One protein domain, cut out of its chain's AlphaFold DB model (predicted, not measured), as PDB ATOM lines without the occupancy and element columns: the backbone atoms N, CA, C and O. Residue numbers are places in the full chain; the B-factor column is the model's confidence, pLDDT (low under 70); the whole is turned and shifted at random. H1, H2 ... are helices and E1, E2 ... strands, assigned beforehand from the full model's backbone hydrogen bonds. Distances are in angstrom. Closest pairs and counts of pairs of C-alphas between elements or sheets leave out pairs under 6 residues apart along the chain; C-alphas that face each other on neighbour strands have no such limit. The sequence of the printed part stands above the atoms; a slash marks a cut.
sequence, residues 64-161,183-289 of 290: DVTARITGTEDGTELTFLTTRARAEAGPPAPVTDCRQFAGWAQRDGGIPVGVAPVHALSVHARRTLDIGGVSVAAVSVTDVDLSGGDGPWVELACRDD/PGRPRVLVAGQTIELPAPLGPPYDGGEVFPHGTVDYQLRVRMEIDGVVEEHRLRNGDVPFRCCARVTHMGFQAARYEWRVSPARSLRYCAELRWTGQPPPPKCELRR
ATOM      1  N   ASP A  64     258.914 188.240 206.324       92.00
ATOM      2  CA  ASP A  64     257.745 188.897 206.910       92.00
ATOM      3  C   ASP A  64     257.290 188.119 208.148       92.00
ATOM      4  O   ASP A  64     257.059 186.906 208.089       92.00
ATOM      5  N   VAL A  65     257.133 188.821 209.270       92.62
ATOM      6  CA  VAL A  65     256.681 188.231 210.535       92.62
ATOM      7  C   VAL A  65     255.407 188.926 210.981       92.62
ATOM      8  O   VAL A  65     255.344 190.149 211.079       92.62
ATOM      9  N   THR A  66     254.381 188.137 211.275       93.69
ATOM     10  CA  THR A  66     253.124 188.615 211.858       93.69
ATOM     11  C   THR A  66     252.752 187.755 213.054       93.69
ATOM     12  O   THR A  66     253.274 186.655 213.223       93.69
ATOM     13  N   ALA A  67     251.860 188.246 213.909       92.06
ATOM     14  CA  ALA A  67     251.398 187.507 215.073       92.06
ATOM     15  C   ALA A  67     249.882 187.604 215.221       92.06
ATOM     16  O   ALA A  67     249.266 188.594 214.827       92.06
ATOM     17  N   ARG A  68     249.283 186.570 215.812       89.19
ATOM     18  CA  ARG A  68     247.855 186.523 216.149       89.19
ATOM     19  C   ARG A  68     247.644 185.843 217.492       89.19
ATOM     20  O   ARG A  68     248.398 184.938 217.844       89.19
ATOM     21  N   ILE A  69     246.586 186.226 218.201       87.50
ATOM     22  CA  ILE A  69     246.137 185.496 219.392       87.50
ATOM     23  C   ILE A  69     245.343 184.272 218.934       87.50
ATOM     24  O   ILE A  69     244.514 184.353 218.025       87.50
ATOM     25  N   THR A  70     245.623 183.135 219.556       84.75
ATOM     26  CA  THR A  70     245.048 181.824 219.222       84.75
ATOM     27  C   THR A  70     244.252 181.201 220.363       84.75
ATOM     28  O   THR A  70     243.509 180.257 220.120       84.75
ATOM     29  N   GLY A  71     244.362 181.749 221.572       81.75
ATOM     30  CA  GLY A  71     243.667 181.286 222.769       81.75
ATOM     31  C   GLY A  71     244.150 182.045 224.002       81.75
ATOM     32  O   GLY A  71     244.804 183.085 223.877       81.75
ATOM     33  N   THR A  72     243.861 181.499 225.174       78.12
ATOM     34  CA  THR A  72     244.397 181.934 226.471       78.12
ATOM     35  C   THR A  72     245.004 180.733 227.194       78.12
ATOM     36  O   THR A  72     244.766 179.591 226.800       78.12
ATOM     37  N   GLU A  73     245.831 180.959 228.215       72.69
ATOM     38  CA  GLU A  73     246.444 179.845 228.963       72.69
ATOM     39  C   GLU A  73     245.393 178.915 229.594       72.69
ATOM     40  O   GLU A  73     245.553 177.694 229.578       72.69
ATOM     41  N   ASP A  74     244.281 179.485 230.063       68.06
ATOM     42  CA  ASP A  74     243.210 178.759 230.754       68.06
ATOM     43  C   ASP A  74     242.137 178.182 229.811       68.06
ATOM     44  O   ASP A  74     241.209 177.504 230.262       68.06
ATOM     45  N   GLY A  75     242.206 178.460 228.504       66.81
ATOM     46  CA  GLY A  75     241.111 178.149 227.592       66.81
ATOM     47  C   GLY A  75     241.491 178.112 226.118       66.81
ATOM     48  O   GLY A  75     242.174 178.982 225.580       66.81
ATOM     49  N   THR A  76     240.972 177.102 225.420       63.28
ATOM     50  CA  THR A  76     241.090 176.992 223.959       63.28
ATOM     51  C   THR A  76     239.984 177.743 223.220       63.28
ATOM     52  O   THR A  76     240.150 178.072 222.047       63.28
ATOM     53  N   GLU A  77     238.857 178.031 223.884       75.69
ATOM     54  CA  GLU A  77     237.800 178.869 223.322       75.69
ATOM     55  C   GLU A  77     238.194 180.340 223.461       75.69
ATOM     56  O   GLU A  77     238.223 180.896 224.557       75.69
ATOM     57  N   LEU A  78     238.493 180.979 222.334       84.00
ATOM     58  CA  LEU A  78     238.832 182.392 222.312       84.00
ATOM     59  C   LEU A  78     237.550 183.235 222.250       84.00
ATOM     60  O   LEU A  78     236.909 183.325 221.199       84.00
ATOM     61  N   THR A  79     237.189 183.854 223.375       90.31
ATOM     62  CA  THR A  79     236.054 184.785 223.476       90.31
ATOM     63  C   THR A  79     236.524 186.213 223.726       90.31
ATOM     64  O   THR A  79     237.680 186.455 224.082       90.31
ATOM     65  N   PHE A  80     235.644 187.180 223.474       91.38
ATOM     66  CA  PHE A  80     235.981 188.601 223.474       91.38
ATOM     67  C   PHE A  80     234.977 189.414 224.281       91.38
ATOM     68  O   PHE A  80     233.773 189.229 224.146       91.38
ATOM     69  N   LEU A  81     235.454 190.367 225.069       91.06
ATOM     70  CA  LEU A  81     234.631 191.420 225.639       91.06
ATOM     71  C   LEU A  81     234.425 192.512 224.588       91.06
ATOM     72  O   LEU A  81     235.384 192.997 223.982       91.06
ATOM     73  N   THR A  82     233.170 192.885 224.356       90.56
ATOM     74  CA  THR A  82     232.787 193.919 223.387       90.56
ATOM     75  C   THR A  82     231.483 194.605 223.804       90.56
ATOM     76  O   THR A  82     230.865 194.243 224.808       90.56
ATOM     77  N   THR A  83     231.042 195.602 223.038       89.44
ATOM     78  CA  THR A  83     229.754 196.265 223.261       89.44
ATOM     79  C   THR A  83     228.599 195.406 222.745       89.44
ATOM     80  O   THR A  83     228.718 194.701 221.741       89.44
ATOM     81  N   ARG A  84     227.429 195.513 223.387       90.62
ATOM     82  CA  ARG A  84     226.211 194.815 222.945       90.62
ATOM     83  C   ARG A  84     225.879 195.050 221.468       90.62
ATOM     84  O   ARG A  84     225.606 194.094 220.752       90.62
ATOM     85  N   ALA A  85     225.926 196.304 221.018       89.62
ATOM     86  CA  ALA A  85     225.612 196.662 219.635       89.62
ATOM     87  C   ALA A  85     226.527 195.934 218.640       89.62
ATOM     88  O   ALA A  85     226.068 195.450 217.607       89.62
ATOM     89  N   ARG A  86     227.819 195.796 218.972       89.81
ATOM     90  CA  ARG A  86     228.771 195.076 218.127       89.81
ATOM     91  C   ARG A  86     228.541 193.571 218.141       89.81
ATOM     92  O   ARG A  86     228.587 192.934 217.088       89.81
ATOM     93  N   ALA A  87     228.268 193.015 219.317       92.31
ATOM     94  CA  ALA A  87     227.952 191.603 219.468       92.31
ATOM     95  C   ALA A  87     226.683 191.199 218.695       92.31
ATOM     96  O   ALA A  87     226.637 190.106 218.136       92.31
ATOM     97  N   GLU A  88     225.686 192.086 218.621       92.19
ATOM     98  CA  GLU A  88     224.444 191.891 217.860       92.19
ATOM     99  C   GLU A  88     224.619 192.072 216.349       92.19
ATOM    100  O   GLU A  88     224.008 191.329 215.588       92.19
ATOM    101  N   ALA A  89     225.459 193.012 215.902       91.00
ATOM    102  CA  ALA A  89     225.740 193.203 214.477       91.00
ATOM    103  C   ALA A  89     226.493 192.007 213.862       91.00
ATOM    104  O   ALA A  89     226.256 191.641 212.711       91.00
ATOM    105  N   GLY A  90     227.386 191.389 214.641       87.81
ATOM    106  CA  GLY A  90     228.114 190.196 214.224       87.81
ATOM    107  C   GLY A  90     229.166 190.430 213.135       87.81
ATOM    108  O   GLY A  90     229.453 191.563 212.742       87.81
ATOM    109  N   PRO A  91     229.803 189.346 212.662       91.81
ATOM    110  CA  PRO A  91     230.897 189.421 211.704       91.81
ATOM    111  C   PRO A  91     230.390 189.724 210.282       91.81
ATOM    112  O   PRO A  91     229.314 189.261 209.896       91.81
ATOM    113  N   PRO A  92     231.167 190.416 209.427       92.31
ATOM    114  CA  PRO A  92     230.786 190.678 208.039       92.31
ATOM    115  C   PRO A  92     230.737 189.378 207.223       92.31
ATOM    116  O   PRO A  92     231.388 188.397 207.582       92.31
ATOM    117  N   ALA A  93     229.992 189.368 206.112       90.44
ATOM    118  CA  ALA A  93     229.752 188.186 205.264       90.44
ATOM    119  C   ALA A  93     231.001 187.346 204.890       90.44
ATOM    120  O   ALA A  93     230.890 186.123 204.894       90.44
ATOM    121  N   PRO A  94     232.189 187.937 204.635       92.31
ATOM    122  CA  PRO A  94     233.388 187.166 204.296       92.31
ATOM    123  C   PRO A  94     233.944 186.285 205.424       92.31
ATOM    124  O   PRO A  94     234.738 185.395 205.148       92.31
ATOM    125  N   VAL A  95     233.563 186.521 206.684       92.31
ATOM    126  CA  VAL A  95     233.999 185.695 207.821       92.31
ATOM    127  C   VAL A  95     233.241 184.371 207.807       92.31
ATOM    128  O   VAL A  95     232.029 184.340 208.020       92.31
ATOM    129  N   THR A  96     233.951 183.275 207.565       90.06
ATOM    130  CA  THR A  96     233.331 181.964 207.292       90.06
ATOM    131  C   THR A  96     233.648 180.886 208.323       90.06
ATOM    132  O   THR A  96     232.959 179.871 208.359       90.06
ATOM    133  N   ASP A  97     234.627 181.113 209.196       90.38
ATOM    134  CA  ASP A  97     235.034 180.177 210.247       90.38
ATOM    135  C   ASP A  97     235.397 180.921 211.547       90.38
ATOM    136  O   ASP A  97     235.590 182.147 211.551       90.38
ATOM    137  N   CYS A  98     235.491 180.197 212.668       89.94
ATOM    138  CA  CYS A  98     235.807 180.812 213.957       89.94
ATOM    139  C   CYS A  98     237.229 181.397 214.050       89.94
ATOM    140  O   CYS A  98     237.468 182.310 214.845       89.94
ATOM    141  N   ARG A  99     238.171 180.965 213.201       87.56
ATOM    142  CA  ARG A  99     239.518 181.555 213.128       87.56
ATOM    143  C   ARG A  99     239.463 182.956 212.511       87.56
ATOM    144  O   ARG A  99     240.071 183.890 213.038       87.56
ATOM    145  N   GLN A 100     238.732 183.122 211.413       90.19
ATOM    146  CA  GLN A 100     238.476 184.409 210.771       90.19
ATOM    147  C   GLN A 100     237.642 185.313 211.679       90.19
ATOM    148  O   GLN A 100     237.907 186.515 211.747       90.19
ATOM    149  N   PHE A 101     236.684 184.735 212.411       92.31
ATOM    150  CA  PHE A 101     235.887 185.447 213.407       92.31
ATOM    151  C   PHE A 101     236.766 186.055 214.494       92.31
ATOM    152  O   PHE A 101     236.651 187.245 214.762       92.31
ATOM    153  N   ALA A 102     237.678 185.273 215.077       90.00
ATOM    154  CA  ALA A 102     238.597 185.766 216.096       90.00
ATOM    155  C   ALA A 102     239.458 186.928 215.579       90.00
ATOM    156  O   ALA A 102     239.576 187.958 216.239       90.00
ATOM    157  N   GLY A 103     240.004 186.799 214.364       89.12
ATOM    158  CA  GLY A 103     240.770 187.878 213.740       89.12
ATOM    159  C   GLY A 103     239.933 189.139 213.489       89.12
ATOM    160  O   GLY A 103     240.424 190.250 213.670       89.12
ATOM    161  N   TRP A 104     238.669 188.985 213.088       91.38
ATOM    162  CA  TRP A 104     237.741 190.106 212.937       91.38
ATOM    163  C   TRP A 104     237.414 190.772 214.279       91.38
ATOM    164  O   TRP A 104     237.520 191.992 214.377       91.38
ATOM    165  N   ALA A 105     237.058 189.988 215.299       91.31
ATOM    166  CA  ALA A 105     236.661 190.496 216.607       91.31
ATOM    167  C   ALA A 105     237.774 191.340 217.239       91.31
ATOM    168  O   ALA A 105     237.506 192.415 217.765       91.31
ATOM    169  N   GLN A 106     239.030 190.903 217.113       87.88
ATOM    170  CA  GLN A 106     240.179 191.653 217.624       87.88
ATOM    171  C   GLN A 106     240.431 192.956 216.865       87.88
ATOM    172  O   GLN A 106     240.662 193.989 217.488       87.88
ATOM    173  N   ARG A 107     240.379 192.927 215.524       87.19
ATOM    174  CA  ARG A 107     240.554 194.141 214.706       87.19
ATOM    175  C   ARG A 107     239.474 195.178 214.974       87.19
ATOM    176  O   ARG A 107     239.721 196.364 214.794       87.19
ATOM    177  N   ASP A 108     238.306 194.738 215.420       86.88
ATOM    178  CA  ASP A 108     237.222 195.624 215.820       86.88
ATOM    179  C   ASP A 108     237.239 196.003 217.310       86.88
ATOM    180  O   ASP A 108     236.237 196.418 217.882       86.88
ATOM    181  N   GLY A 109     238.386 195.855 217.972       84.06
ATOM    182  CA  GLY A 109     238.575 196.305 219.348       84.06
ATOM    183  C   GLY A 109     238.026 195.358 220.415       84.06
ATOM    184  O   GLY A 109     238.024 195.726 221.589       84.06
ATOM    185  N   GLY A 110     237.600 194.147 220.043       88.50
ATOM    186  CA  GLY A 110     237.265 193.089 220.989       88.50
ATOM    187  C   GLY A 110     238.479 192.692 221.829       88.50
ATOM    188  O   GLY A 110     239.557 192.422 221.297       88.50
ATOM    189  N   ILE A 111     238.296 192.643 223.148       88.38
ATOM    190  CA  ILE A 111     239.364 192.326 224.101       88.38
ATOM    191  C   ILE A 111     239.255 190.841 224.468       88.38
ATOM    192  O   ILE A 111     238.222 190.452 225.007       88.38
ATOM    193  N   PRO A 112     240.271 190.001 224.205       88.12
ATOM    194  CA  PRO A 112     240.267 188.599 224.609       88.12
ATOM    195  C   PRO A 112     239.942 188.424 226.094       88.12
ATOM    196  O   PRO A 112     240.498 189.121 226.949       88.12
ATOM    197  N   VAL A 113     239.040 187.490 226.384       85.50
ATOM    198  CA  VAL A 113     238.638 187.117 227.741       85.50
ATOM    199  C   VAL A 113     239.567 186.032 228.268       85.50
ATOM    200  O   VAL A 113     239.821 185.042 227.588       85.50
ATOM    201  N   GLY A 114     240.018 186.200 229.508       78.25
ATOM    202  CA  GLY A 114     240.932 185.271 230.169       78.25
ATOM    203  C   GLY A 114     242.310 185.878 230.392       78.25
ATOM    204  O   GLY A 114     242.649 186.930 229.849       78.25
ATOM    205  N   VAL A 115     243.090 185.235 231.253       74.19
ATOM    206  CA  VAL A 115     244.455 185.672 231.558       74.19
ATOM    207  C   VAL A 115     245.412 185.187 230.469       74.19
ATOM    208  O   VAL A 115     245.149 184.174 229.829       74.19
ATOM    209  N   ALA A 116     246.503 185.928 230.259       76.62
ATOM    210  CA  ALA A 116     247.635 185.525 229.420       76.62
ATOM    211  C   ALA A 116     247.241 185.005 228.011       76.62
ATOM    212  O   ALA A 116     247.115 183.799 227.778       76.62
ATOM    213  N   PRO A 117     247.041 185.902 227.029       80.94
ATOM    214  CA  PRO A 117     246.763 185.492 225.655       80.94
ATOM    215  C   PRO A 117     247.914 184.672 225.053       80.94
ATOM    216  O   PRO A 117     249.085 185.054 225.117       80.94
ATOM    217  N   VAL A 118     247.562 183.570 224.391       85.31
ATOM    218  CA  VAL A 118     248.495 182.683 223.687       85.31
ATOM    219  C   VAL A 118     248.611 183.117 222.232       85.31
ATOM    220  O   VAL A 118     247.607 183.242 221.523       85.31
ATOM    221  N   HIS A 119     249.840 183.299 221.758       88.19
ATOM    222  CA  HIS A 119     250.116 183.815 220.423       88.19
ATOM    223  C   HIS A 119     250.668 182.736 219.487       88.19
ATOM    224  O   HIS A 119     251.311 181.774 219.910       88.19
ATOM    225  N   ALA A 120     250.458 182.940 218.191       89.38
ATOM    226  CA  ALA A 120     251.177 182.248 217.133       89.38
ATOM    227  C   ALA A 120     251.833 183.278 216.209       89.38
ATOM    228  O   ALA A 120     251.167 184.230 215.785       89.38
ATOM    229  N   LEU A 121     253.112 183.078 215.885       91.94
ATOM    230  CA  LEU A 121     253.801 183.835 214.842       91.94
ATOM    231  C   LEU A 121     253.562 183.160 213.496       91.94
ATOM    232  O   LEU A 121     253.697 181.942 213.377       91.94
ATOM    233  N   SER A 122     253.255 183.947 212.474       93.00
ATOM    234  CA  SER A 122     253.344 183.517 211.086       93.00
ATOM    235  C   SER A 122     254.590 184.137 210.476       93.00
ATOM    236  O   SER A 122     254.758 185.356 210.499       93.00
ATOM    237  N   VAL A 123     255.468 183.273 209.978       92.81
ATOM    238  CA  VAL A 123     256.782 183.639 209.459       92.81
ATOM    239  C   VAL A 123     256.829 183.248 207.989       92.81
ATOM    240  O   VAL A 123     256.734 182.061 207.675       92.81
ATOM    241  N   HIS A 124     256.938 184.238 207.105       94.19
ATOM    242  CA  HIS A 124     256.997 184.059 205.658       94.19
ATOM    243  C   HIS A 124     258.381 184.432 205.125       94.19
ATOM    244  O   HIS A 124     258.815 185.577 205.238       94.19
ATOM    245  N   ALA A 125     259.076 183.461 204.540       92.94
ATOM    246  CA  ALA A 125     260.418 183.651 204.010       92.94
ATOM    247  C   ALA A 125     260.365 184.124 202.554       92.94
ATOM    248  O   ALA A 125     259.841 183.423 201.688       92.94
ATOM    249  N   ARG A 126     260.940 185.295 202.249       92.94
ATOM    250  CA  ARG A 126     261.014 185.801 200.863       92.94
ATOM    251  C   ARG A 126     262.155 185.174 200.070       92.94
ATOM    252  O   ARG A 126     262.090 185.084 198.847       92.94
ATOM    253  N   ARG A 127     263.184 184.715 200.777       93.06
ATOM    254  CA  ARG A 127     264.306 183.929 200.258       93.06
ATOM    255  C   ARG A 127     264.581 182.755 201.187       93.06
ATOM    256  O   ARG A 127     264.055 182.716 202.293       93.06
ATOM    257  N   THR A 128     265.424 181.827 200.751       91.88
ATOM    258  CA  THR A 128     265.900 180.759 201.632       91.88
ATOM    259  C   THR A 128     266.763 181.348 202.752       91.88
ATOM    260  O   THR A 128     267.622 182.191 202.472       91.88
ATOM    261  N   LEU A 129     266.496 180.944 203.995       92.75
ATOM    262  CA  LEU A 129     267.168 181.434 205.201       92.75
ATOM    263  C   LEU A 129     267.083 180.417 206.347       92.75
ATOM    264  O   LEU A 129     266.175 179.583 206.375       92.75
ATOM    265  N   ASP A 130     268.006 180.509 207.296       91.38
ATOM    266  CA  ASP A 130     268.005 179.741 208.539       91.38
ATOM    267  C   ASP A 130     267.360 180.546 209.669       91.38
ATOM    268  O   ASP A 130     267.755 181.683 209.916       91.38
ATOM    269  N   ILE A 131     266.387 179.959 210.375       89.19
ATOM    270  CA  ILE A 131     265.739 180.575 211.544       89.19
ATOM    271  C   ILE A 131     266.062 179.809 212.819       89.19
ATOM    272  O   ILE A 131     265.768 178.618 212.920       89.19
ATOM    273  N   GLY A 132     266.562 180.510 213.833       86.75
ATOM    274  CA  GLY A 132     266.804 179.984 215.175       86.75
ATOM    275  C   GLY A 132     266.404 180.956 216.288       86.75
ATOM    276  O   GLY A 132     265.929 182.063 216.034       86.75
ATOM    277  N   GLY A 133     266.583 180.523 217.540       82.69
ATOM    278  CA  GLY A 133     266.597 181.413 218.708       82.69
ATOM    279  C   GLY A 133     265.367 182.312 218.890       82.69
ATOM    280  O   GLY A 133     265.527 183.497 219.173       82.69
ATOM    281  N   VAL A 134     264.148 181.783 218.714       86.81
ATOM    282  CA  VAL A 134     262.917 182.593 218.748       86.81
ATOM    283  C   VAL A 134     262.527 182.990 220.182       86.81
ATOM    284  O   VAL A 134     262.023 182.207 220.985       86.81
ATOM    285  N   SER A 135     262.820 184.248 220.479       86.81
ATOM    286  CA  SER A 135     262.403 185.142 221.558       86.81
ATOM    287  C   SER A 135     261.015 185.760 221.444       86.81
ATOM    288  O   SER A 135     260.825 186.458 220.456       86.81
ATOM    289  N   VAL A 136     260.087 185.658 222.404       90.12
ATOM    290  CA  VAL A 136     258.863 186.494 222.394       90.12
ATOM    291  C   VAL A 136     258.567 187.068 223.776       90.12
ATOM    292  O   VAL A 136     258.420 186.323 224.738       90.12
ATOM    293  N   ALA A 137     258.432 188.393 223.865       90.25
ATOM    294  CA  ALA A 137     258.029 189.099 225.081       90.25
ATOM    295  C   ALA A 137     256.874 190.071 224.798       90.25
ATOM    296  O   ALA A 137     256.828 190.692 223.733       90.25
ATOM    297  N   ALA A 138     255.963 190.240 225.758       89.31
ATOM    298  CA  ALA A 138     254.941 191.285 225.713       89.31
ATOM    299  C   ALA A 138     255.503 192.602 226.273       89.31
ATOM    300  O   ALA A 138     256.123 192.623 227.333       89.31
ATOM    301  N   VAL A 139     255.283 193.709 225.564       89.12
ATOM    302  CA  VAL A 139     255.742 195.048 225.958       89.12
ATOM    303  C   VAL A 139     254.551 196.000 225.959       89.12
ATOM    304  O   VAL A 139     253.887 196.156 224.933       89.12
ATOM    305  N   SER A 140     254.280 196.631 227.101       85.62
ATOM    306  CA  SER A 140     253.167 197.573 227.264       85.62
ATOM    307  C   SER A 140     253.304 198.792 226.343       85.62
ATOM    308  O   SER A 140     254.404 199.308 226.127       85.62
ATOM    309  N   VAL A 141     252.181 199.253 225.788       82.81
ATOM    310  CA  VAL A 141     252.096 200.443 224.929       82.81
ATOM    311  C   VAL A 141     251.410 201.563 225.717       82.81
ATOM    312  O   VAL A 141     250.300 201.955 225.390       82.81
ATOM    313  N   THR A 142     252.096 202.071 226.750       66.44
ATOM    314  CA  THR A 142     251.629 203.142 227.663       66.44
ATOM    315  C   THR A 142     250.390 202.762 228.497       66.44
ATOM    316  O   THR A 142     249.528 202.012 228.055       66.44
ATOM    317  N   ASP A 143     250.301 203.274 229.729       54.38
ATOM    318  CA  ASP A 143     249.140 203.050 230.599       54.38
ATOM    319  C   ASP A 143     247.879 203.635 229.956       54.38
ATOM    320  O   ASP A 143     247.709 204.851 229.840       54.38
ATOM    321  N   VAL A 144     247.001 202.746 229.494       49.56
ATOM    322  CA  VAL A 144     245.687 203.116 228.979       49.56
ATOM    323  C   VAL A 144     244.778 203.366 230.169       49.56
ATOM    324  O   VAL A 144     244.601 202.498 231.024       49.56
ATOM    325  N   ASP A 145     244.174 204.551 230.202       45.12
ATOM    326  CA  ASP A 145     243.118 204.865 231.150       45.12
ATOM    327  C   ASP A 145     241.900 203.965 230.884       45.12
ATOM    328  O   ASP A 145     241.161 204.127 229.910       45.12
ATOM    329  N   LEU A 146     241.717 202.980 231.762       51.34
ATOM    330  CA  LEU A 146     240.615 202.020 231.752       51.34
ATOM    331  C   LEU A 146     239.252 202.648 232.091       51.34
ATOM    332  O   LEU A 146     238.240 201.947 232.058       51.34
ATOM    333  N   SER A 147     239.204 203.938 232.440       44.44
ATOM    334  CA  SER A 147     237.977 204.601 232.893       44.44
ATOM    335  C   SER A 147     237.031 205.044 231.768       44.44
ATOM    336  O   SER A 147     235.894 205.424 232.047       44.44
ATOM    337  N   GLY A 148     237.447 204.956 230.500       48.34
ATOM    338  CA  GLY A 148     236.662 205.429 229.356       48.34
ATOM    339  C   GLY A 148     236.097 204.307 228.486       48.34
ATOM    340  O   GLY A 148     236.747 203.871 227.539       48.34
ATOM    341  N   GLY A 149     234.862 203.874 228.747       50.03
ATOM    342  CA  GLY A 149     234.167 202.934 227.864       50.03
ATOM    343  C   GLY A 149     232.727 202.652 228.274       50.03
ATOM    344  O   GLY A 149     232.426 201.567 228.770       50.03
ATOM    345  N   ASP A 150     231.850 203.636 228.069       56.25
ATOM    346  CA  ASP A 150     230.411 203.551 228.328       56.25
ATOM    347  C   ASP A 150     229.719 202.496 227.450       56.25
ATOM    348  O   ASP A 150     229.626 202.616 226.227       56.25
ATOM    349  N   GLY A 151     229.165 201.474 228.100       57.41
ATOM    350  CA  GLY A 151     228.215 200.539 227.508       57.41
ATOM    351  C   GLY A 151     228.062 199.259 228.335       57.41
ATOM    352  O   GLY A 151     228.962 198.900 229.093       57.41
ATOM    353  N   PRO A 152     226.938 198.530 228.209       66.75
ATOM    354  CA  PRO A 152     226.861 197.179 228.742       66.75
ATOM    355  C   PRO A 152     227.827 196.289 227.952       66.75
ATOM    356  O   PRO A 152     227.604 195.995 226.771       66.75
ATOM    357  N   TRP A 153     228.913 195.892 228.610       85.56
ATOM    358  CA  TRP A 153     229.880 194.947 228.076       85.56
ATOM    359  C   TRP A 153     229.299 193.535 228.081       85.56
ATOM    360  O   TRP A 153     228.668 193.105 229.049       85.56
ATOM    361  N   VAL A 154     229.507 192.818 226.983       91.50
ATOM    362  CA  VAL A 154     229.030 191.447 226.792       91.50
ATOM    363  C   VAL A 154     230.164 190.576 226.278       91.50
ATOM    364  O   VAL A 154     231.115 191.064 225.663       91.50
ATOM    365  N   GLU A 155     230.058 189.278 226.528       92.94
ATOM    366  CA  GLU A 155     230.947 188.282 225.948       92.94
ATOM    367  C   GLU A 155     230.508 187.969 224.511       92.94
ATOM    368  O   GLU A 155     229.326 187.781 224.228       92.94
ATOM    369  N   LEU A 156     231.464 187.893 223.596       93.81
ATOM    370  CA  LEU A 156     231.292 187.538 222.199       93.81
ATOM    371  C   LEU A 156     232.100 186.277 221.911       93.81
ATOM    372  O   LEU A 156     233.310 186.242 222.132       93.81
ATOM    373  N   ALA A 157     231.440 185.256 221.380       93.06
ATOM    374  CA  ALA A 157     232.057 183.974 221.070       93.06
ATOM    375  C   ALA A 157     231.657 183.490 219.676       93.06
ATOM    376  O   ALA A 157     230.611 183.873 219.143       93.06
ATOM    377  N   CYS A 158     232.476 182.604 219.117       92.12
ATOM    378  CA  CYS A 158     232.140 181.846 217.923       92.12
ATOM    379  C   CYS A 158     232.041 180.361 218.261       92.12
ATOM    380  O   CYS A 158     232.884 179.826 218.975       92.12
ATOM    381  N   ARG A 159     231.004 179.706 217.744       87.06
ATOM    382  CA  ARG A 159     230.780 178.267 217.869       87.06
ATOM    383  C   ARG A 159     230.748 177.668 216.469       87.06
ATOM    384  O   ARG A 159     229.824 177.950 215.704       87.06
ATOM    385  N   ASP A 160     231.717 176.815 216.168       73.25
ATOM    386  CA  ASP A 160     231.581 175.871 215.065       73.25
ATOM    387  C   ASP A 160     230.590 174.774 215.494       73.25
ATOM    388  O   ASP A 160     230.543 174.384 216.668       73.25
ATOM    389  N   ASP A 161     229.779 174.264 214.564       57.22
ATOM    390  CA  ASP A 161     229.184 172.944 214.780       57.22
ATOM    391  C   ASP A 161     230.325 171.927 214.882       57.22
ATOM    392  O   ASP A 161     231.366 172.114 214.247       57.22
ATOM    393  N   PRO A 183     265.270 173.453 220.584       52.69
ATOM    394  CA  PRO A 183     265.592 174.884 220.684       52.69
ATOM    395  C   PRO A 183     267.027 175.251 220.263       52.69
ATOM    396  O   PRO A 183     267.324 176.433 220.109       52.69
ATOM    397  N   GLY A 184     267.908 174.265 220.063       55.06
ATOM    398  CA  GLY A 184     269.292 174.457 219.627       55.06
ATOM    399  C   GLY A 184     269.577 174.270 218.132       55.06
ATOM    400  O   GLY A 184     270.737 174.400 217.748       55.06
ATOM    401  N   ARG A 185     268.596 173.935 217.276       67.00
ATOM    402  CA  ARG A 185     268.849 173.735 215.832       67.00
ATOM    403  C   ARG A 185     268.121 174.758 214.957       67.00
ATOM    404  O   ARG A 185     266.889 174.753 214.944       67.00
ATOM    405  N   PRO A 186     268.857 175.577 214.177       76.50
ATOM    406  CA  PRO A 186     268.259 176.427 213.159       76.50
ATOM    407  C   PRO A 186     267.442 175.605 212.158       76.50
ATOM    408  O   PRO A 186     267.827 174.502 211.759       76.50
ATOM    409  N   ARG A 187     266.292 176.143 211.758       82.69
ATOM    410  CA  ARG A 187     265.412 175.569 210.747       82.69
ATOM    411  C   ARG A 187     265.565 176.340 209.446       82.69
ATOM    412  O   ARG A 187     265.256 177.526 209.399       82.69
ATOM    413  N   VAL A 188     265.913 175.626 208.383       89.69
ATOM    414  CA  VAL A 188     265.903 176.170 207.024       89.69
ATOM    415  C   VAL A 188     264.451 176.427 206.600       89.69
ATOM    416  O   VAL A 188     263.632 175.499 206.576       89.69
ATOM    417  N   LEU A 189     264.133 177.669 206.245       90.56
ATOM    418  CA  LEU A 189     262.939 178.030 205.487       90.56
ATOM    419  C   LEU A 189     263.308 178.271 204.035       90.56
ATOM    420  O   LEU A 189     264.261 178.984 203.740       90.56
ATOM    421  N   VAL A 190     262.535 177.689 203.123       92.19
ATOM    422  CA  VAL A 190     262.715 177.884 201.680       92.19
ATOM    423  C   VAL A 190     261.969 179.143 201.231       92.19
ATOM    424  O   VAL A 190     260.936 179.493 201.798       92.19
ATOM    425  N   ALA A 191     262.466 179.813 200.189       91.88
ATOM    426  CA  ALA A 191     261.783 180.953 199.579       91.88
ATOM    427  C   ALA A 191     260.297 180.656 199.275       91.88
ATOM    428  O   ALA A 191     259.955 179.621 198.704       91.88
ATOM    429  N   GLY A 192     259.415 181.578 199.664       90.19
ATOM    430  CA  GLY A 192     257.963 181.469 199.532       90.19
ATOM    431  C   GLY A 192     257.280 180.638 200.624       90.19
ATOM    432  O   GLY A 192     256.050 180.594 200.673       90.19
ATOM    433  N   GLN A 193     258.034 179.984 201.511       92.44
ATOM    434  CA  GLN A 193     257.468 179.166 202.577       92.44
ATOM    435  C   GLN A 193     256.921 180.033 203.715       92.44
ATOM    436  O   GLN A 193     257.585 180.951 204.193       92.44
ATOM    437  N   THR A 194     255.735 179.670 204.203       91.75
ATOM    438  CA  THR A 194     255.175 180.196 205.451       91.75
ATOM    439  C   THR A 194     255.087 179.085 206.486       91.75
ATOM    440  O   THR A 194     254.614 177.987 206.183       91.75
ATOM    441  N   ILE A 195     255.509 179.370 207.716       89.62
ATOM    442  CA  ILE A 195     255.306 178.483 208.866       89.62
ATOM    443  C   ILE A 195     254.545 179.198 209.984       89.62
ATOM    444  O   ILE A 195     254.580 180.425 210.086       89.62
ATOM    445  N   GLU A 196     253.863 178.419 210.827       89.25
ATOM    446  CA  GLU A 196     253.301 178.905 212.090       89.25
ATOM    447  C   GLU A 196     254.146 178.400 213.265       89.25
ATOM    448  O   GLU A 196     254.418 177.201 213.390       89.25
ATOM    449  N   LEU A 197     254.551 179.328 214.128       86.25
ATOM    450  CA  LEU A 197     255.319 179.068 215.340       86.25
ATOM    451  C   LEU A 197     254.451 179.373 216.565       86.25
ATOM    452  O   LEU A 197     253.906 180.475 216.646       86.25
ATOM    453  N   PRO A 198     254.333 178.457 217.541       81.56
ATOM    454  CA  PRO A 198     253.874 178.811 218.874       81.56
ATOM    455  C   PRO A 198     254.765 179.921 219.432       81.56
ATOM    456  O   PRO A 198     255.986 179.869 219.294       81.56
ATOM    457  N   ALA A 199     254.147 180.911 220.062       83.75
ATOM    458  CA  ALA A 199     254.827 182.075 220.604       83.75
ATOM    459  C   ALA A 199     254.563 182.160 222.112       83.75
ATOM    460  O   ALA A 199     253.778 183.012 222.543       83.75
ATOM    461  N   PRO A 200     255.130 181.234 222.913       80.31
ATOM    462  CA  PRO A 200     255.029 181.334 224.359       80.31
ATOM    463  C   PRO A 200     255.690 182.639 224.797       80.31
ATOM    464  O   PRO A 200     256.776 182.982 224.327       80.31
ATOM    465  N   LEU A 201     255.015 183.377 225.671       83.38
ATOM    466  CA  LEU A 201     255.581 184.599 226.218       83.38
ATOM    467  C   LEU A 201     256.649 184.219 227.245       83.38
ATOM    468  O   LEU A 201     256.406 183.417 228.144       83.38
ATOM    469  N   GLY A 202     257.838 184.788 227.089       79.38
ATOM    470  CA  GLY A 202     258.910 184.756 228.074       79.38
ATOM    471  C   GLY A 202     259.113 186.132 228.708       79.38
ATOM    472  O   GLY A 202     258.551 187.125 228.233       79.38
ATOM    473  N   PRO A 203     259.921 186.219 229.779       72.50
ATOM    474  CA  PRO A 203     260.288 187.508 230.338       72.50
ATOM    475  C   PRO A 203     261.069 188.341 229.305       72.50
ATOM    476  O   PRO A 203     261.794 187.786 228.469       72.50
ATOM    477  N   PRO A 204     260.967 189.677 229.371       72.50
ATOM    478  CA  PRO A 204     261.856 190.586 228.663       72.50
ATOM    479  C   PRO A 204     263.335 190.226 228.896       72.50
ATOM    480  O   PRO A 204     263.728 189.843 229.997       72.50
ATOM    481  N   TYR A 205     264.176 190.373 227.869       67.19
ATOM    482  CA  TYR A 205     265.613 190.066 227.955       67.19
ATOM    483  C   TYR A 205     266.383 190.928 228.957       67.19
ATOM    484  O   TYR A 205     267.400 190.505 229.495       67.19
ATOM    485  N   ASP A 206     265.897 192.141 229.178       73.19
ATOM    486  CA  ASP A 206     266.351 193.107 230.170       73.19
ATOM    487  C   ASP A 206     265.859 192.784 231.595       73.19
ATOM    488  O   ASP A 206     266.149 193.522 232.535       73.19
ATOM    489  N   GLY A 207     265.172 191.650 231.769       69.38
ATOM    490  CA  GLY A 207     264.490 191.278 233.001       69.38
ATOM    491  C   GLY A 207     263.101 191.911 233.091       69.38
ATOM    492  O   GLY A 207     262.814 192.930 232.468       69.38
ATOM    493  N   GLY A 208     262.214 191.283 233.860       73.25
ATOM    494  CA  GLY A 208     260.847 191.766 234.059       73.25
ATOM    495  C   GLY A 208     259.811 190.649 234.067       73.25
ATOM    496  O   GLY A 208     260.139 189.462 234.066       73.25
ATOM    497  N   GLU A 209     258.546 191.053 234.086       73.31
ATOM    498  CA  GLU A 209     257.396 190.148 234.070       73.31
ATOM    499  C   GLU A 209     257.159 189.579 232.668       73.31
ATOM    500  O   GLU A 209     257.311 190.283 231.672       73.31
ATOM    501  N   VAL A 210     256.740 188.311 232.586       78.69
ATOM    502  CA  VAL A 210     256.360 187.646 231.321       78.69
ATOM    503  C   VAL A 210     255.224 188.393 230.619       78.69
ATOM    504  O   VAL A 210     255.224 188.555 229.398       78.69
ATOM    505  N   PHE A 211     254.261 188.858 231.411       78.50
ATOM    506  CA  PHE A 211     253.162 189.683 230.953       78.50
ATOM    507  C   PHE A 211     253.002 190.859 231.919       78.50
ATOM    508  O   PHE A 211     252.809 190.613 233.109       78.50
ATOM    509  N   PRO A 212     253.074 192.110 231.446       68.62
ATOM    510  CA  PRO A 212     253.049 193.266 232.332       68.62
ATOM    511  C   PRO A 212     251.688 193.406 233.033       68.62
ATOM    512  O   PRO A 212     250.637 193.465 232.383       68.62
ATOM    513  N   HIS A 213     251.692 193.474 234.366       69.38
ATOM    514  CA  HIS A 213     250.471 193.710 235.140       69.38
ATOM    515  C   HIS A 213     249.792 195.040 234.770       69.38
ATOM    516  O   HIS A 213     250.440 196.017 234.406       69.38
ATOM    517  N   GLY A 214     248.456 195.075 234.840       65.75
ATOM    518  CA  GLY A 214     247.661 196.280 234.554       65.75
ATOM    519  C   GLY A 214     247.643 196.722 233.085       65.75
ATOM    520  O   GLY A 214     246.993 197.710 232.760       65.75
ATOM    521  N   THR A 215     248.310 195.991 232.188       69.25
ATOM    522  CA  THR A 215     248.398 196.356 230.774       69.25
ATOM    523  C   THR A 215     247.155 195.928 230.007       69.25
ATOM    524  O   THR A 215     246.773 194.760 230.017       69.25
ATOM    525  N   VAL A 216     246.562 196.884 229.298       76.75
ATOM    526  CA  VAL A 216     245.432 196.656 228.385       76.75
ATOM    527  C   VAL A 216     245.937 196.443 226.969       76.75
ATOM    528  O   VAL A 216     245.549 195.474 226.319       76.75
ATOM    529  N   ASP A 217     246.837 197.328 226.531       86.81
ATOM    530  CA  ASP A 217     247.376 197.382 225.179       86.81
ATOM    531  C   ASP A 217     248.880 197.059 225.194       86.81
ATOM    532  O   ASP A 217     249.662 197.663 225.930       86.81
ATOM    533  N   TYR A 218     249.309 196.109 224.365       89.12
ATOM    534  CA  TYR A 218     250.703 195.670 224.285       89.12
ATOM    535  C   TYR A 218     251.140 195.381 222.844       89.12
ATOM    536  O   TYR A 218     250.339 195.202 221.925       89.12
ATOM    537  N   GLN A 219     252.450 195.348 222.631       92.25
ATOM    538  CA  GLN A 219     253.094 194.843 221.422       92.25
ATOM    539  C   GLN A 219     253.899 193.598 221.768       92.25
ATOM    540  O   GLN A 219     254.344 193.429 222.904       92.25
ATOM    541  N   LEU A 220     254.123 192.738 220.779       92.75
ATOM    542  CA  LEU A 220     255.088 191.658 220.932       92.75
ATOM    543  C   LEU A 220     256.454 192.146 220.468       92.75
ATOM    544  O   LEU A 220     256.600 192.609 219.338       92.75
ATOM    545  N   ARG A 221     257.457 192.007 221.326       93.00
ATOM    546  CA  ARG A 221     258.863 192.113 220.950       93.00
ATOM    547  C   ARG A 221     259.360 190.706 220.648       93.00
ATOM    548  O   ARG A 221     259.510 189.895 221.561       93.00
ATOM    549  N   VAL A 222     259.554 190.418 219.365       92.81
ATOM    550  CA  VAL A 222     260.053 189.137 218.870       92.81
ATOM    551  C   VAL A 222     261.519 189.289 218.524       92.81
ATOM    552  O   VAL A 222     261.870 190.139 217.715       92.81
ATOM    553  N   ARG A 223     262.373 188.461 219.108       91.00
ATOM    554  CA  ARG A 223     263.782 188.379 218.738       91.00
ATOM    555  C   ARG A 223     264.020 187.038 218.076       91.00
ATOM    556  O   ARG A 223     263.544 186.024 218.567       91.00
ATOM    557  N   MET A 224     264.722 187.029 216.961       90.88
ATOM    558  CA  MET A 224     264.969 185.806 216.209       90.88
ATOM    559  C   MET A 224     266.333 185.847 215.548       90.88
ATOM    560  O   MET A 224     266.820 186.912 215.192       90.88
ATOM    561  N   GLU A 225     266.956 184.686 215.412       90.38
ATOM    562  CA  GLU A 225     268.202 184.534 214.675       90.38
ATOM    563  C   GLU A 225     267.874 184.173 213.225       90.38
ATOM    564  O   GLU A 225     267.192 183.178 212.985       90.38
ATOM    565  N   ILE A 226     268.329 184.993 212.281       91.25
ATOM    566  CA  ILE A 226     268.141 184.844 210.837       91.25
ATOM    567  C   ILE A 226     269.528 184.770 210.200       91.25
ATOM    568  O   ILE A 226     270.297 185.725 210.287       91.25
ATOM    569  N   ASP A 227     269.870 183.635 209.590       91.81
ATOM    570  CA  ASP A 227     271.196 183.382 208.996       91.81
ATOM    571  C   ASP A 227     272.368 183.694 209.960       91.81
ATOM    572  O   ASP A 227     273.401 184.239 209.566       91.81
ATOM    573  N   GLY A 228     272.200 183.392 211.253       87.62
ATOM    574  CA  GLY A 228     273.199 183.670 212.294       87.62
ATOM    575  C   GLY A 228     273.186 185.102 212.849       87.62
ATOM    576  O   GLY A 228     273.958 185.417 213.755       87.62
ATOM    577  N   VAL A 229     272.319 185.980 212.336       91.00
ATOM    578  CA  VAL A 229     272.174 187.368 212.795       91.00
ATOM    579  C   VAL A 229     270.918 187.509 213.638       91.00
ATOM    580  O   VAL A 229     269.825 187.130 213.234       91.00
ATOM    581  N   VAL A 230     271.057 188.087 214.827       89.81
ATOM    582  CA  VAL A 230     269.916 188.369 215.697       89.81
ATOM    583  C   VAL A 230     269.189 189.622 215.213       89.81
ATOM    584  O   VAL A 230     269.747 190.717 215.253       89.81
ATOM    585  N   GLU A 231     267.919 189.467 214.859       92.12
ATOM    586  CA  GLU A 231     267.000 190.552 214.526       92.12
ATOM    587  C   GLU A 231     265.907 190.706 215.594       92.12
ATOM    588  O   GLU A 231     265.523 189.750 216.274       92.12
ATOM    589  N   GLU A 232     265.409 191.935 215.753       92.50
ATOM    590  CA  GLU A 232     264.276 192.261 216.622       92.50
ATOM    591  C   GLU A 232     263.130 192.845 215.790       92.50
ATOM    592  O   GLU A 232     263.304 193.799 215.032       92.50
ATOM    593  N   HIS A 233     261.930 192.311 215.997       92.62
ATOM    594  CA  HIS A 233     260.694 192.759 215.379       92.62
ATOM    595  C   HIS A 233     259.699 193.184 216.455       92.62
ATOM    596  O   HIS A 233     259.476 192.482 217.444       92.62
ATOM    597  N   ARG A 234     259.044 194.324 216.238       93.44
ATOM    598  CA  ARG A 234     257.906 194.758 217.053       93.44
ATOM    599  C   ARG A 234     256.624 194.478 216.298       93.44
ATOM    600  O   ARG A 234     256.371 195.088 215.262       93.44
ATOM    601  N   LEU A 235     255.832 193.548 216.813       93.81
ATOM    602  CA  LEU A 235     254.616 193.085 216.166       93.81
ATOM    603  C   LEU A 235     253.378 193.649 216.856       93.81
ATOM    604  O   LEU A 235     253.282 193.731 218.084       93.81
ATOM    605  N   ARG A 236     252.413 193.999 216.011       90.69
ATOM    606  CA  ARG A 236     251.074 194.483 216.339       90.69
ATOM    607  C   ARG A 236     250.031 193.520 215.783       90.69
ATOM    608  O   ARG A 236     250.350 192.660 214.958       90.69
ATOM    609  N   ASN A 237     248.783 193.681 216.205       85.44
ATOM    610  CA  ASN A 237     247.661 192.961 215.622       85.44
ATOM    611  C   ASN A 237     247.148 193.698 214.378       85.44
ATOM    612  O   ASN A 237     246.167 194.443 214.429       85.44
ATOM    613  N   GLY A 238     247.862 193.548 213.262       84.81
ATOM    614  CA  GLY A 238     247.692 194.447 212.119       84.81
ATOM    615  C   GLY A 238     248.165 195.854 212.491       84.81
ATOM    616  O   GLY A 238     249.296 196.019 212.944       84.81
ATOM    617  N   ASP A 239     247.297 196.856 212.348       83.75
ATOM    618  CA  ASP A 239     247.660 198.262 212.583       83.75
ATOM    619  C   ASP A 239     247.543 198.700 214.056       83.75
ATOM    620  O   ASP A 239     248.088 199.737 214.453       83.75
ATOM    621  N   VAL A 240     246.873 197.899 214.894       84.25
ATOM    622  CA  VAL A 240     246.577 198.217 216.301       84.25
ATOM    623  C   VAL A 240     247.405 197.371 217.276       84.25
ATOM    624  O   VAL A 240     247.813 196.258 216.933       84.25
ATOM    625  N   PRO A 241     247.681 197.855 218.503       88.75
ATOM    626  CA  PRO A 241     248.257 197.022 219.557       88.75
ATOM    627  C   PRO A 241     247.411 195.773 219.825       88.75
ATOM    628  O   PRO A 241     246.205 195.744 219.573       88.75
ATOM    629  N   PHE A 242     248.043 194.738 220.368       89.00
ATOM    630  CA  PHE A 242     247.288 193.654 220.973       89.00
ATOM    631  C   PHE A 242     246.576 194.161 222.218       89.00
ATOM    632  O   PHE A 242     247.095 195.010 222.937       89.00
ATOM    633  N   ARG A 243     245.399 193.595 222.468       86.50
ATOM    634  CA  ARG A 243     244.573 193.862 223.638       86.50
ATOM    635  C   ARG A 243     244.486 192.630 224.499       86.50
ATOM    636  O   ARG A 243     244.436 191.527 223.953       86.50
ATOM    637  N   CYS A 244     244.441 192.796 225.815       80.50
ATOM    638  CA  CYS A 244     244.283 191.651 226.697       80.50
ATOM    639  C   CYS A 244     243.351 191.851 227.881       80.50
ATOM    640  O   CYS A 244     243.053 192.955 228.335       80.50
ATOM    641  N   CYS A 245     243.025 190.666 228.396       78.44
ATOM    642  CA  CYS A 245     242.713 190.346 229.774       78.44
ATOM    643  C   CYS A 245     241.388 190.886 230.279       78.44
ATOM    644  O   CYS A 245     241.223 191.156 231.473       78.44
ATOM    645  N   ALA A 246     240.418 190.978 229.373       80.06
ATOM    646  CA  ALA A 246     239.061 191.246 229.775       80.06
ATOM    647  C   ALA A 246     238.552 190.159 230.724       80.06
ATOM    648  O   ALA A 246     238.882 188.972 230.623       80.06
ATOM    649  N   ARG A 247     237.692 190.589 231.644       78.56
ATOM    650  CA  ARG A 247     236.994 189.715 232.578       78.56
ATOM    651  C   ARG A 247     235.503 189.853 232.331       78.56
ATOM    652  O   ARG A 247     234.964 190.953 232.383       78.56
ATOM    653  N   VAL A 248     234.852 188.728 232.067       76.69
ATOM    654  CA  VAL A 248     233.389 188.634 231.917       76.69
ATOM    655  C   VAL A 248     232.728 188.030 233.151       76.69
ATOM    656  O   VAL A 248     231.507 188.037 233.258       76.69
ATOM    657  N   THR A 249     233.522 187.520 234.094       78.25
ATOM    658  CA  THR A 249     233.064 186.914 235.342       78.25
ATOM    659  C   THR A 249     233.690 187.605 236.547       78.25
ATOM    660  O   THR A 249     234.880 187.925 236.563       78.25
ATOM    661  N   HIS A 250     232.883 187.831 237.582       78.06
ATOM    662  CA  HIS A 250     233.346 188.341 238.869       78.06
ATOM    663  C   HIS A 250     232.359 187.966 239.977       78.06
ATOM    664  O   HIS A 250     231.177 188.227 239.826       78.06
ATOM    665  N   MET A 251     232.837 187.378 241.083       81.00
ATOM    666  CA  MET A 251     232.113 187.214 242.362       81.00
ATOM    667  C   MET A 251     230.592 187.000 242.242       81.00
ATOM    668  O   MET A 251     229.804 187.836 242.680       81.00
ATOM    669  N   GLY A 252     230.166 185.884 241.650       80.69
ATOM    670  CA  GLY A 252     228.734 185.604 241.538       80.69
ATOM    671  C   GLY A 252     228.043 186.239 240.332       80.69
ATOM    672  O   GLY A 252     226.821 186.242 240.271       80.69
ATOM    673  N   PHE A 253     228.789 186.799 239.386       86.44
ATOM    674  CA  PHE A 253     228.265 187.404 238.167       86.44
ATOM    675  C   PHE A 253     229.010 186.892 236.929       86.44
ATOM    676  O   PHE A 253     230.233 186.731 236.950       86.44
ATOM    677  N   GLN A 254     228.264 186.682 235.843       87.88
ATOM    678  CA  GLN A 254     228.769 186.451 234.492       87.88
ATOM    679  C   GLN A 254     227.995 187.342 233.526       87.88
ATOM    680  O   GLN A 254     226.760 187.327 233.520       87.88
ATOM    681  N   ALA A 255     228.723 188.094 232.704       88.50
ATOM    682  CA  ALA A 255     228.148 188.928 231.664       88.50
ATOM    683  C   ALA A 255     227.306 188.095 230.685       88.50
ATOM    684  O   ALA A 255     227.541 186.904 230.479       88.50
ATOM    685  N   ALA A 256     226.324 188.739 230.053       92.56
ATOM    686  CA  ALA A 256     225.588 188.106 228.968       92.56
ATOM    687  C   ALA A 256     226.535 187.746 227.812       92.56
ATOM    688  O   ALA A 256     227.513 188.455 227.562       92.56
ATOM    689  N   ARG A 257     226.221 186.671 227.087       93.06
ATOM    690  CA  ARG A 257     227.066 186.132 226.015       93.06
ATOM    691  C   ARG A 257     226.307 186.043 224.698       93.06
ATOM    692  O   ARG A 257     225.181 185.554 224.648       93.06
ATOM    693  N   TYR A 258     226.941 186.494 223.627       94.50
ATOM    694  CA  TYR A 258     226.470 186.401 222.253       94.50
ATOM    695  C   TYR A 258     227.349 185.410 221.501       94.50
ATOM    696  O   TYR A 258     228.549 185.621 221.329       94.50
ATOM    697  N   GLU A 259     226.751 184.312 221.063       94.00
ATOM    698  CA  GLU A 259     227.443 183.246 220.354       94.00
ATOM    699  C   GLU A 259     227.028 183.243 218.891       94.00
ATOM    700  O   GLU A 259     225.875 182.957 218.554       94.00
ATOM    701  N   TRP A 260     227.984 183.541 218.021       93.31
ATOM    702  CA  TRP A 260     227.797 183.436 216.588       93.31
ATOM    703  C   TRP A 260     228.174 182.054 216.096       93.31
ATOM    704  O   TRP A 260     229.251 181.534 216.375       93.31
ATOM    705  N   ARG A 261     227.303 181.502 215.268       91.56
ATOM    706  CA  ARG A 261     227.666 180.480 214.299       91.56
ATOM    707  C   ARG A 261     227.853 181.171 212.960       91.56
ATOM    708  O   ARG A 261     226.970 181.918 212.538       91.56
ATOM    709  N   VAL A 262     228.987 180.942 212.304       90.06
ATOM    710  CA  VAL A 262     229.317 181.579 211.014       90.06
ATOM    711  C   VAL A 262     229.117 180.660 209.809       90.06
ATOM    712  O   VAL A 262     228.931 181.156 208.700       90.06
ATOM    713  N   SER A 263     229.084 179.345 210.033       85.31
ATOM    714  CA  SER A 263     228.911 178.300 209.020       85.31
ATOM    715  C   SER A 263     228.149 177.099 209.611       85.31
ATOM    716  O   SER A 263     228.280 176.850 210.811       85.31
ATOM    717  N   PRO A 264     227.340 176.354 208.823       79.81
ATOM    718  CA  PRO A 264     227.000 176.596 207.412       79.81
ATOM    719  C   PRO A 264     225.919 177.670 207.219       79.81
ATOM    720  O   PRO A 264     225.876 178.329 206.185       79.81
ATOM    721  N   ALA A 265     225.064 177.876 208.221       86.31
ATOM    722  CA  ALA A 265     224.086 178.953 208.259       86.31
ATOM    723  C   ALA A 265     224.399 179.865 209.441       86.31
ATOM    724  O   ALA A 265     224.627 179.396 210.559       86.31
ATOM    725  N   ARG A 266     224.410 181.173 209.183       89.31
ATOM    726  CA  ARG A 266     224.683 182.163 210.217       89.31
ATOM    727  C   ARG A 266     223.537 182.214 211.211       89.31
ATOM    728  O   ARG A 266     222.381 182.358 210.822       89.31
ATOM    729  N   SER A 267     223.863 182.118 212.490       91.50
ATOM    730  CA  SER A 267     222.879 182.233 213.562       91.50
ATOM    731  C   SER A 267     223.503 182.851 214.796       91.50
ATOM    732  O   SER A 267     224.664 182.580 215.101       91.50
ATOM    733  N   LEU A 268     222.703 183.616 215.528       93.62
ATOM    734  CA  LEU A 268     223.091 184.225 216.787       93.62
ATOM    735  C   LEU A 268     222.335 183.562 217.932       93.62
ATOM    736  O   LEU A 268     221.111 183.425 217.896       93.62
ATOM    737  N   ARG A 269     223.061 183.177 218.976       93.88
ATOM    738  CA  ARG A 269     222.485 182.699 220.228       93.88
ATOM    739  C   ARG A 269     222.829 183.676 221.343       93.88
ATOM    740  O   ARG A 269     223.980 184.069 221.487       93.88
ATOM    741  N   TYR A 270     221.830 184.077 222.113       93.94
ATOM    742  CA  TYR A 270     221.988 184.969 223.254       93.94
ATOM    743  C   TYR A 270     221.848 184.175 224.545       93.94
ATOM    744  O   TYR A 270     220.804 183.574 224.782       93.94
ATOM    745  N   CYS A 271     222.875 184.195 225.381       92.38
ATOM    746  CA  CYS A 271     222.835 183.681 226.738       92.38
ATOM    747  C   CYS A 271     222.698 184.853 227.710       92.38
ATOM    748  O   CYS A 271     223.514 185.779 227.692       92.38
ATOM    749  N   ALA A 272     221.655 184.823 228.539       90.69
ATOM    750  CA  ALA A 272     221.395 185.884 229.505       90.69
ATOM    751  C   ALA A 272     222.520 185.993 230.547       90.69
ATOM    752  O   ALA A 272     223.206 185.009 230.831       90.69
ATOM    753  N   GLU A 273     222.679 187.185 231.132       90.50
ATOM    754  CA  GLU A 273     223.583 187.368 232.270       90.50
ATOM    755  C   GLU A 273     223.207 186.423 233.415       90.50
ATOM    756  O   GLU A 273     222.028 186.133 233.647       90.50
ATOM    757  N   LEU A 274     224.215 185.949 234.142       89.06
ATOM    758  CA  LEU A 274     224.017 185.080 235.292       89.06
ATOM    759  C   LEU A 274     224.418 185.810 236.566       89.06
ATOM    760  O   LEU A 274     225.443 186.488 236.616       89.06
ATOM    761  N   ARG A 275     223.608 185.628 237.609       88.88
ATOM    762  CA  ARG A 275     223.872 186.095 238.970       88.88
ATOM    763  C   ARG A 275     223.672 184.942 239.948       88.88
ATOM    764  O   ARG A 275     222.676 184.227 239.844       88.88
ATOM    765  N   TRP A 276     224.603 184.746 240.875       88.50
ATOM    766  CA  TRP A 276     224.608 183.642 241.835       88.50
ATOM    767  C   TRP A 276     225.401 183.984 243.103       88.50
ATOM    768  O   TRP A 276     226.259 184.855 243.101       88.50
ATOM    769  N   THR A 277     225.130 183.279 244.201       84.94
ATOM    770  CA  THR A 277     225.831 183.440 245.493       84.94
ATOM    771  C   THR A 277     226.620 182.193 245.916       84.94
ATOM    772  O   THR A 277     227.264 182.200 246.959       84.94
ATOM    773  N   GLY A 278     226.590 181.126 245.105       84.12
ATOM    774  CA  GLY A 278     227.276 179.850 245.347       84.12
ATOM    775  C   GLY A 278     227.863 179.252 244.066       84.12
ATOM    776  O   GLY A 278     228.761 179.835 243.464       84.12
ATOM    777  N   GLN A 279     227.358 178.098 243.627       83.31
ATOM    778  CA  GLN A 279     227.746 177.518 242.338       83.31
ATOM    779  C   GLN A 279     227.009 178.229 241.184       83.31
ATOM    780  O   GLN A 279     225.809 178.494 241.319       83.31
ATOM    781  N   PRO A 280     227.683 178.551 240.063       81.69
ATOM    782  CA  PRO A 280     227.035 179.192 238.925       81.69
ATOM    783  C   PRO A 280     225.938 178.293 238.330       81.69
ATOM    784  O   PRO A 280     226.180 177.101 238.111       81.69
ATOM    785  N   PRO A 281     224.735 178.832 238.052       85.31
ATOM    786  CA  PRO A 281     223.707 178.097 237.331       85.31
ATOM    787  C   PRO A 281     224.145 177.843 235.879       85.31
ATOM    788  O   PRO A 281     224.973 178.582 235.344       85.31
ATOM    789  N   PRO A 282     223.574 176.834 235.200       84.25
ATOM    790  CA  PRO A 282     223.823 176.646 233.779       84.25
ATOM    791  C   PRO A 282     223.307 177.855 232.974       84.25
ATOM    792  O   PRO A 282     222.237 178.392 233.289       84.25
ATOM    793  N   PRO A 283     224.022 178.272 231.914       82.25
ATOM    794  CA  PRO A 283     223.593 179.381 231.075       82.25
ATOM    795  C   PRO A 283     222.296 179.040 230.337       82.25
ATOM    796  O   PRO A 283     222.139 177.955 229.775       82.25
ATOM    797  N   LYS A 284     221.363 179.997 230.314       85.38
ATOM    798  CA  LYS A 284     220.132 179.916 229.519       85.38
ATOM    799  C   LYS A 284     220.342 180.673 228.219       85.38
ATOM    800  O   LYS A 284     220.479 181.895 228.246       85.38
ATOM    801  N   CYS A 285     220.385 179.939 227.112       88.44
ATOM    802  CA  CYS A 285     220.697 180.477 225.796       88.44
ATOM    803  C   CYS A 285     219.513 180.322 224.837       88.44
ATOM    804  O   CYS A 285     218.976 179.227 224.675       88.44
ATOM    805  N   GLU A 286     219.148 181.404 224.159       90.56
ATOM    806  CA  GLU A 286     218.028 181.477 223.224       90.56
ATOM    807  C   GLU A 286     218.531 181.849 221.830       90.56
ATOM    808  O   GLU A 286     219.416 182.693 221.675       90.56
ATOM    809  N   LEU A 287     217.968 181.224 220.793       87.00
ATOM    810  CA  LEU A 287     218.229 181.639 219.416       87.00
ATOM    811  C   LEU A 287     217.626 183.024 219.191       87.00
ATOM    812  O   LEU A 287     216.424 183.223 219.370       87.00
ATOM    813  N   ARG A 288     218.454 183.968 218.750       77.56
ATOM    814  CA  ARG A 288     217.985 185.259 218.264       77.56
ATOM    815  C   ARG A 288     217.930 185.239 216.750       77.56
ATOM    816  O   ARG A 288     218.853 184.782 216.080       77.56
ATOM    817  N   ARG A 289     216.819 185.741 216.214       60.22
ATOM    818  CA  ARG A 289     216.740 186.085 214.798       60.22
ATOM    819  C   ARG A 289     217.573 187.354 214.625       60.22
ATOM    820  O   ARG A 289     217.213 188.376 215.204       60.22
TER     821      ARG A 289
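This is residues 64 to 161 and 183 to 289 of the 290 residues of an uncharacterized protein of Micromonospora sp. HM134 (UniProt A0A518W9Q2). The domain has two lobes: one is a twisted five-strand sheet, E2 E5 E10 E11 E12, with H1 and H2 over one face, two layers; the other is a sandwich of two twisted sheets, E6 E4 E8 E9 and E1 E3 E7, face to face with strands crossed. H2 sits between the lobes. The printed part has 205 residues with twelve named strands and two named helices, in the order E1 E2 H1 H2 E3 to E12; it is mostly strand, though under half of the residues, 96, are in named elements. The five-strand sheet is mixed and the other two are antiparallel. The whole is compact, with a radius of gyration of the C-alphas of 19.0 A and spans of 56 by 40 by 30 A.

The largest sheet holds E2, residues 80 to 83, E5, 153 to 158, 16.7 A long, E10, 257 to 261, E11, 267 to 271, and E12, 285 to 288, with C-alpha 288 at (217.985, 185.259, 218.264). H1 is residues 84 to 89 and H2 residues 98 to 107, 14.2 A. E1, residues 64 to 72, 24.7 A, begins at C-alpha 64 (257.745, 188.897, 206.910); E3 is 117 to 125, 25.7 A, and E7 194 to 199. E4, 129 to 140, 30.7 A, bends by 64 degrees at residue 132; E6 is 187 to 189, E8 217 to 226, 28.2 A, and E9 229 to 235.

E5 is antiparallel to E2, with N 80 and O 156 2.9 A apart, and parallel to E10, with N 258 and O 155 at 2.8 A. E10 E11 E12 are a meander, each strand the antiparallel neighbour of the one before, with N 259 and O 269 at 2.8 A and N 286 and O 270 at 2.8 A. H1 is on this sheet, over E10 at a height of 7.7 A; C-alphas 87 and 258, their closest, are 6.1 A apart. H2 is on it too, over E5 at 8.8 A; its closest C-alphas to E1 are Gly 103 and Arg 68, 7.6 A. In both helices every O i to N i+4 pair is within hydrogen-bond range. E3 is antiparallel to E1, N 66 and O 122 at 2.9 A, and to E7, N 121 and O 197 at 2.8 A. E4 is antiparallel to E6, N 131 and O 187 at 2.9 A, and to E8, N 137 and O 221 at 3.0 A; E8 and E9 are a hairpin, N 222 and O 233 at 2.8 A. The strands of these two sheets stand at 46 degrees.

The C-alphas farthest apart, Thr 128 and Thr 277, are 59.5 A apart. Residues 162 to 182 are not printed, with 36.9 A between C-alphas 161 and 183. The links E4 to E5, E7 to E8, E9 to E10 and E11 to E12 are long. Mean pLDDT of the printed part is 84.0; 25 residues are under 70, among them 142 to 152.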